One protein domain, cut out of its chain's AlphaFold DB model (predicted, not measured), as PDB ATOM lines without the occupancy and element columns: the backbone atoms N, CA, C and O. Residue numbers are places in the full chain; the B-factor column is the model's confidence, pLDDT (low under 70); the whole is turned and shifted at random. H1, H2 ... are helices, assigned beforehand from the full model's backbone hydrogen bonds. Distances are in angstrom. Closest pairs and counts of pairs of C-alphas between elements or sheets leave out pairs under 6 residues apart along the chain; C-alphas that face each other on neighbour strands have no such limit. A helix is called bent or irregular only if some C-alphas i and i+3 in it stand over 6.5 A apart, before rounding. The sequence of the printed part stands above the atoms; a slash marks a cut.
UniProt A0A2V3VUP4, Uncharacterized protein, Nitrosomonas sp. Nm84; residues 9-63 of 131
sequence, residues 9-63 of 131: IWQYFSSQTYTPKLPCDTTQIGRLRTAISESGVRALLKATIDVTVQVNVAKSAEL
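AT A GLANCE: This is residues 9 to 63 of the 131 residues of an uncharacterized protein of Nitrosomonas sp. Nm84 (UniProt A0A2V3VUP4). The chain makes an open, flat U with no packed core: one long helix, H2, is bent into an L, its shorter arm H2a making the base of the U and its longer arm H2b one side. The other side is a long, unnamed stretch, residues 14 to 27, leading back to the small helix H1, while the short helix H3 follows the far end of H2b. The printed part has 55 residues, with three named helices in the order H1, H2, H3 and no named strand; the class is all helix. It is extended, with a radius of gyration of the C-alphas of 17.8 A and spans of 48 by 28 by 13 A.

HOW THE PARTS SIT: H2, residues 28 to 54, was assigned as one helix by its hydrogen bonds but is bent: C-alphas 35 and 38 are 9.4 A apart. Its arms, H2a of residues 28 to 35 and H2b of residues 38 to 54, are about perpendicular at 76 degrees. They are close but not clearly touching; their closest C-alphas, of Arg 33 and Val 41, are 8.0 A apart. H3, residues 60 to 63, is close to but not clearly touching H2b, the closest C-alphas being those of Val 53 and Ser 60 at 7.1 A. H1, residues 9 to 13, is apart from H2a, H2b and H3. In H2a and H2b every O i to N i+4 pair is within hydrogen-bond range; in H1 0 of 1 is, beside 2 of 2 O i to N i+3 pairs, and H3 is too short for an O i to N i+4 pair.

IN THESE COORDINATES: H2b measures 24.5 A from C-alpha 38 to C-alpha 54 at (2.524, -7.315, -41.109), and H2a 10.2 A from C-alpha 28 at (7.524, 10.766, -17.597). H1 begins at C-alpha 9, (26.150, 4.050, -17.275), and is 7.1 A long; H3 is 5.5 A long.

THE WHOLE: The C-alphas of Thr 17 and Ala 61, the two farthest apart, are 49.4 A apart. The link from H1 to H2 is long, that from H2 to H3 tight, and the printed part has no cut. Residues 24 to 32, of which 28 to 32 belong to H2, stand free. The mean pLDDT of the printed part is 78.4; residues 9 to 24 and residue 26 are under 70.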
ATOM      1  N   ILE A   9      25.097   5.064 -17.096       63.09
ATOM      2  CA  ILE A   9      26.150   4.050 -17.275       63.09
ATOM      3  C   ILE A   9      26.642   4.008 -18.732       63.09
ATOM      4  O   ILE A   9      27.843   3.999 -18.984       63.09
ATOM      5  N   TRP A  10      25.733   4.038 -19.708       61.16
ATOM      6  CA  TRP A  10      26.091   4.006 -21.131       61.16
ATOM      7  C   TRP A  10      26.715   5.318 -21.614       61.16
ATOM      8  O   TRP A  10      27.555   5.299 -22.513       61.16
ATOM      9  N   GLN A  11      26.384   6.444 -20.973       61.16
ATOM     10  CA  GLN A  11      27.059   7.717 -21.232       61.16
ATOM     11  C   GLN A  11      28.537   7.695 -20.841       61.16
ATOM     12  O   GLN A  11      29.310   8.359 -21.514       61.16
ATOM     13  N   TYR A  12      28.933   6.936 -19.811       57.53
ATOM     14  CA  TYR A  12      30.341   6.789 -19.415       57.53
ATOM     15  C   TYR A  12      31.173   6.050 -20.476       57.53
ATOM     16  O   TYR A  12      32.331   6.386 -20.703       57.53
ATOM     17  N   PHE A  13      30.574   5.062 -21.149       60.78
ATOM     18  CA  PHE A  13      31.237   4.295 -22.212       60.78
ATOM     19  C   PHE A  13      31.214   4.998 -23.568       60.78
ATOM     20  O   PHE A  13      32.098   4.785 -24.396       60.78
ATOM     21  N   SER A  14      30.217   5.848 -23.811       59.62
ATOM     22  CA  SER A  14      30.255   6.764 -24.943       59.62
ATOM     23  C   SER A  14      31.234   7.888 -24.613       59.62
ATOM     24  O   SER A  14      31.155   8.463 -23.540       59.62
ATOM     25  N   SER A  15      32.138   8.253 -25.512       63.84
ATOM     26  CA  SER A  15      33.115   9.340 -25.330       63.84
ATOM     27  C   SER A  15      32.487  10.755 -25.278       63.84
ATOM     28  O   SER A  15      33.015  11.702 -25.858       63.84
ATOM     29  N   GLN A  16      31.314  10.898 -24.661       61.31
ATOM     30  CA  GLN A  16      30.613  12.147 -24.403       61.31
ATOM     31  C   GLN A  16      31.017  12.725 -23.046       61.31
ATOM     32  O   GLN A  16      31.436  12.019 -22.132       61.31
ATOM     33  N   THR A  17      30.842  14.036 -22.907       60.38
ATOM     34  CA  THR A  17      30.998  14.738 -21.635       60.38
ATOM     35  C   THR A  17      29.994  14.190 -20.622       60.38
ATOM     36  O   THR A  17      28.789  14.427 -20.739       60.38
ATOM     37  N   TYR A  18      30.500  13.452 -19.630       57.66
ATOM     38  CA  TYR A  18      29.709  12.882 -18.545       57.66
ATOM     39  C   TYR A  18      28.943  13.989 -17.822       57.66
ATOM     40  O   TYR A  18      29.506  14.783 -17.070       57.66
ATOM     41  N   THR A  19      27.641  14.047 -18.072       62.12
ATOM     42  CA  THR A  19      26.736  14.968 -17.397       62.12
ATOM     43  C   THR A  19      25.738  14.089 -16.664       62.12
ATOM     44  O   THR A  19      24.879  13.518 -17.332       62.12
ATOM     45  N   PRO A  20      25.825  13.931 -15.329       58.59
ATOM     46  CA  PRO A  20      24.905  13.092 -14.569       58.59
ATOM     47  C   PRO A  20      23.527  13.763 -14.510       58.59
ATOM     48  O   PRO A  20      23.111  14.327 -13.503       58.59
ATOM     49  N   LYS A  21      22.821  13.740 -15.636       60.97
ATOM     50  CA  LYS A  21      21.406  14.049 -15.763       60.97
ATOM     51  C   LYS A  21      20.711  12.725 -16.017       60.97
ATOM     52  O   LYS A  21      21.161  11.934 -16.844       60.97
ATOM     53  N   LEU A  22      19.626  12.481 -15.290       57.06
ATOM     54  CA  LEU A  22      18.761  11.350 -15.595       57.06
ATOM     55  C   LEU A  22      18.348  11.475 -17.072       57.06
ATOM     56  O   LEU A  22      17.882  12.548 -17.460       57.06
ATOM     57  N   PRO A  23      18.558  10.435 -17.899       60.91
ATOM     58  CA  PRO A  23      18.309  10.511 -19.341       60.91
ATOM     59  C   PRO A  23      16.850  10.861 -19.649       60.91
ATOM     60  O   PRO A  23      16.573  11.540 -20.633       60.91
ATOM     61  N   CYS A  24      15.943  10.475 -18.750       61.66
ATOM     62  CA  CYS A  24      14.541  10.857 -18.745       61.66
ATOM     63  C   CYS A  24      14.111  11.209 -17.315       61.66
ATOM     64  O   CYS A  24      14.577  10.599 -16.348       61.66
ATOM     65  N   ASP A  25      13.194  12.167 -17.175       70.44
ATOM     66  CA  ASP A  25      12.508  12.425 -15.906       70.44
ATOM     67  C   ASP A  25      11.720  11.161 -15.515       70.44
ATOM     68  O   ASP A  25      10.917  10.643 -16.294       70.44
ATOM     69  N   THR A  26      11.970  10.639 -14.312       67.19
ATOM     70  CA  THR A  26      11.383   9.382 -13.818       67.19
ATOM     71  C   THR A  26       9.857   9.437 -13.744       67.19
ATOM     72  O   THR A  26       9.197   8.397 -13.764       67.19
ATOM     73  N   THR A  27       9.275  10.639 -13.721       75.88
ATOM     74  CA  THR A  27       7.825  10.848 -13.742       75.88
ATOM     75  C   THR A  27       7.217  10.764 -15.145       75.88
ATOM     76  O   THR A  27       5.996  10.646 -15.261       75.88
ATOM     77  N   GLN A  28       8.021  10.767 -16.215       75.94
ATOM     78  CA  GLN A  28       7.524  10.766 -17.597       75.94
ATOM     79  C   GLN A  28       6.686   9.532 -17.922       75.94
ATOM     80  O   GLN A  28       5.637   9.674 -18.537       75.94
ATOM     81  N   ILE A  29       7.082   8.341 -17.460       78.31
ATOM     82  CA  ILE A  29       6.285   7.119 -17.663       78.31
ATOM     83  C   ILE A  29       4.937   7.233 -16.940       78.31
ATOM     84  O   ILE A  29       3.911   6.831 -17.482       78.31
ATOM     85  N   GLY A  30       4.916   7.815 -15.737       80.94
ATOM     86  CA  GLY A  30       3.677   8.081 -15.007       80.94
ATOM     87  C   GLY A  30       2.762   9.039 -15.771       80.94
ATOM     88  O   GLY A  30       1.609   8.710 -16.028       80.94
ATOM     89  N   ARG A  31       3.306  10.178 -16.218       85.19
ATOM     90  CA  ARG A  31       2.578  11.182 -17.012       85.19
ATOM     91  C   ARG A  31       2.066  10.614 -18.335       85.19
ATOM     92  O   ARG A  31       0.922  10.867 -18.694       85.19
ATOM     93  N   LEU A  32       2.881   9.821 -19.028       82.88
ATOM     94  CA  LEU A  32       2.519   9.147 -20.274       82.88
ATOM     95  C   LEU A  32       1.350   8.183 -20.057       82.88
ATOM     96  O   LEU A  32       0.385   8.208 -20.814       82.88
ATOM     97  N   ARG A  33       1.398   7.368 -18.995       84.75
ATOM     98  CA  ARG A  33       0.307   6.447 -18.644       84.75
ATOM     99  C   ARG A  33      -0.991   7.195 -18.344       84.75
ATOM    100  O   ARG A  33      -2.048   6.757 -18.786       84.75
ATOM    101  N   THR A  34      -0.913   8.326 -17.644       85.81
ATOM    102  CA  THR A  34      -2.078   9.185 -17.392       85.81
ATOM    103  C   THR A  34      -2.621   9.804 -18.681       85.81
ATOM    104  O   THR A  34      -3.828   9.791 -18.888       85.81
ATOM    105  N   ALA A  35      -1.748  10.306 -19.558       89.62
ATOM    106  CA  ALA A  35      -2.138  10.965 -20.805       89.62
ATOM    107  C   ALA A  35      -2.764  10.001 -21.827       89.62
ATOM    108  O   ALA A  35      -3.727  10.357 -22.497       89.62
ATOM    109  N   ILE A  36      -2.229   8.784 -21.944       88.44
ATOM    110  CA  ILE A  36      -2.711   7.767 -22.888       88.44
ATOM    111  C   ILE A  36      -4.014   7.120 -22.392       88.44
ATOM    112  O   ILE A  36      -4.868   6.764 -23.206       88.44
ATOM    113  N   SER A  37      -4.197   7.005 -21.069       89.62
ATOM    114  CA  SER A  37      -5.325   6.312 -20.426       89.62
ATOM    115  C   SER A  37      -5.478   4.841 -20.868       89.62
ATOM    116  O   SER A  37      -4.676   4.315 -21.641       89.62
ATOM    117  N   GLU A  38      -6.485   4.125 -20.362       88.56
ATOM    118  CA  GLU A  38      -6.688   2.709 -20.710       88.56
ATOM    119  C   GLU A  38      -6.957   2.509 -22.212       88.56
ATOM    120  O   GLU A  38      -6.436   1.575 -22.829       88.56
ATOM    121  N   SER A  39      -7.732   3.410 -22.819       90.19
ATOM    122  CA  SER A  39      -8.112   3.325 -24.232       90.19
ATOM    123  C   SER A  39      -6.900   3.442 -25.155       90.19
ATOM    124  O   SER A  39      -6.760   2.657 -26.095       90.19
ATOM    125  N   GLY A  40      -5.984   4.363 -24.860       88.94
ATOM    126  CA  GLY A  40      -4.774   4.537 -25.648       88.94
ATOM    127  C   GLY A  40      -3.789   3.383 -25.467       88.94
ATOM    128  O   GLY A  40      -3.133   2.993 -26.430       88.94
ATOM    129  N   VAL A  41      -3.724   2.763 -24.281       89.50
ATOM    130  CA  VAL A  41      -2.891   1.567 -24.067       89.50
ATOM    131  C   VAL A  41      -3.432   0.394 -24.887       89.50
ATOM    132  O   VAL A  41      -2.657  -0.323 -25.518       89.50
ATOM    133  N   ARG A  42      -4.760   0.233 -24.954       90.19
ATOM    134  CA  ARG A  42      -5.399  -0.779 -25.809       90.19
ATOM    135  C   ARG A  42      -5.122  -0.527 -27.294       90.19
ATOM    136  O   ARG A  42      -4.828  -1.473 -28.021       90.19
ATOM    137  N   ALA A  43      -5.166   0.731 -27.736       92.50
ATOM    138  CA  ALA A  43      -4.834   1.103 -29.111       92.50
ATOM    139  C   ALA A  43      -3.357   0.832 -29.445       92.50
ATOM    140  O   ALA A  43      -3.058   0.299 -30.511       92.50
ATOM    141  N   LEU A  44      -2.445   1.132 -28.517       92.69
ATOM    142  CA  LEU A  44      -1.016   0.871 -28.672       92.69
ATOM    143  C   LEU A  44      -0.721  -0.631 -28.779       92.69
ATOM    144  O   LEU A  44       0.048  -1.055 -29.643       92.69
ATOM    145  N   LEU A  45      -1.364  -1.446 -27.936       90.75
ATOM    146  CA  LEU A  45      -1.240  -2.901 -28.000       90.75
ATOM    147  C   LEU A  45      -1.758  -3.443 -29.336       90.75
ATOM    148  O   LEU A  45      -1.074  -4.241 -29.971       90.75
ATOM    149  N   LYS A  46      -2.924  -2.966 -29.791       93.31
ATOM    150  CA  LYS A  46      -3.485  -3.344 -31.093       93.31
ATOM    151  C   LYS A  46      -2.517  -3.017 -32.232       93.31
ATOM    152  O   LYS A  46      -2.180  -3.906 -33.000       93.31
ATOM    153  N   ALA A  47      -2.017  -1.782 -32.290       94.19
ATOM    154  CA  ALA A  47      -1.070  -1.364 -33.322       94.19
ATOM    155  C   ALA A  47       0.209  -2.216 -33.313       94.19
ATOM    156  O   ALA A  47       0.747  -2.539 -34.368       94.19
ATOM    157  N   THR A  48       0.675  -2.623 -32.130       91.19
ATOM    158  CA  THR A  48       1.841  -3.507 -32.003       91.19
ATOM    159  C   THR A  48       1.563  -4.886 -32.604       91.19
ATOM    160  O   THR A  48       2.393  -5.388 -33.353       91.19
ATOM    161  N   ILE A  49       0.395  -5.476 -32.324       90.62
ATOM    162  CA  ILE A  49      -0.020  -6.769 -32.897       90.62
ATOM    163  C   ILE A  49      -0.192  -6.659 -34.419       90.62
ATOM    164  O   ILE A  49       0.261  -7.527 -35.161       90.62
ATOM    165  N   ASP A  50      -0.800  -5.577 -34.900       91.50
ATOM    166  CA  ASP A  50      -0.995  -5.361 -36.335       91.50
ATOM    167  C   ASP A  50       0.362  -5.297 -37.065       91.50
ATOM    168  O   ASP A  50       0.546  -5.929 -38.105       91.50
ATOM    169  N   VAL A  51       1.349  -4.600 -36.488       92.75
ATOM    170  CA  VAL A  51       2.710  -4.516 -37.041       92.75
ATOM    171  C   VAL A  51       3.430  -5.866 -36.991       92.75
ATOM    172  O   VAL A  51       4.092  -6.231 -37.961       92.75
ATOM    173  N   THR A  52       3.313  -6.641 -35.908       89.69
ATOM    174  CA  THR A  52       3.987  -7.951 -35.828       89.69
ATOM    175  C   THR A  52       3.443  -8.946 -36.849       89.69
ATOM    176  O   THR A  52       4.224  -9.722 -37.404       89.69
ATOM    177  N   VAL A  53       2.140  -8.887 -37.143       88.12
ATOM    178  CA  VAL A  53       1.516  -9.668 -38.218       88.12
ATOM    179  C   VAL A  53       2.002  -9.187 -39.587       88.12
ATOM    180  O   VAL A  53       2.397 -10.007 -40.410       88.12
ATOM    181  N   GLN A  54       2.051  -7.872 -39.831       89.69
ATOM    182  CA  GLN A  54       2.524  -7.315 -41.109       89.69
ATOM    183  C   GLN A  54       3.981  -7.677 -41.421       89.69
ATOM    184  O   GLN A  54       4.316  -7.969 -42.566       89.69
ATOM    185  N   VAL A  55       4.849  -7.677 -40.407       92.50
ATOM    186  CA  VAL A  55       6.276  -8.010 -40.552       92.50
ATOM    187  C   VAL A  55       6.510  -9.534 -40.502       92.50
ATOM    188  O   VAL A  55       7.649  -9.987 -40.564       92.50
ATOM    189  N   ASN A  56       5.444 -10.348 -40.441       84.56
ATOM    190  CA  ASN A  56       5.487 -11.815 -40.344       84.56
ATOM    191  C   ASN A  56       6.355 -12.336 -39.182       84.56
ATOM    192  O   ASN A  56       6.945 -13.413 -39.265       84.56
ATOM    193  N   VAL A  57       6.431 -11.574 -38.086       85.62
ATOM    194  CA  VAL A  57       7.143 -11.978 -36.863       85.62
ATOM    195  C   VAL A  57       6.311 -12.979 -36.062       85.62
ATOM    196  O   VAL A  57       6.869 -13.872 -35.432       85.62
ATOM    197  N   ALA A  58       4.984 -12.837 -36.105       81.12
ATOM    198  CA  ALA A  58       4.035 -13.728 -35.448       81.12
ATOM    199  C   ALA A  58       3.024 -14.261 -36.466       81.12
ATOM    200  O   ALA A  58       2.534 -13.516 -37.321       81.12
ATOM    201  N   LYS A  59       2.684 -15.548 -36.369       82.06
ATOM    202  CA  LYS A  59       1.622 -16.149 -37.192       82.06
ATOM    203  C   LYS A  59       0.268 -15.909 -36.538       82.06
ATOM    204  O   LYS A  59       0.149 -15.948 -35.320       82.06
ATOM    205  N   SER A  60      -0.790 -15.764 -37.334       77.69
ATOM    206  CA  SER A  60      -2.149 -15.571 -36.800       77.69
ATOM    207  C   SER A  60      -2.592 -16.696 -35.851       77.69
ATOM    208  O   SER A  60      -3.299 -16.426 -34.889       77.69
ATOM    209  N   ALA A  61      -2.117 -17.929 -36.064       80.62
ATOM    210  CA  ALA A  61      -2.381 -19.074 -35.186       80.62
ATOM    211  C   ALA A  61      -1.731 -18.956 -33.789       80.62
ATOM    212  O   ALA A  61      -2.194 -19.564 -32.831       80.62
ATOM    213  N   GLU A  62      -0.664 -18.165 -33.643       79.31
ATOM    214  CA  GLU A  62       0.021 -17.962 -32.357       79.31
ATOM    215  C   GLU A  62      -0.725 -16.957 -31.466       79.31
ATOM    216  O   GLU A  62      -0.535 -16.954 -30.251       79.31
ATOM    217  N   LEU A  63      -1.623 -16.149 -32.042       81.25
ATOM    218  CA  LEU A  63      -2.449 -15.182 -31.311       81.25
ATOM    219  C   LEU A  63      -3.636 -15.830 -30.576       81.25
ATOM    220  O   LEU A  63      -4.290 -15.162 -29.776       81.25
TER     221      LEU A  63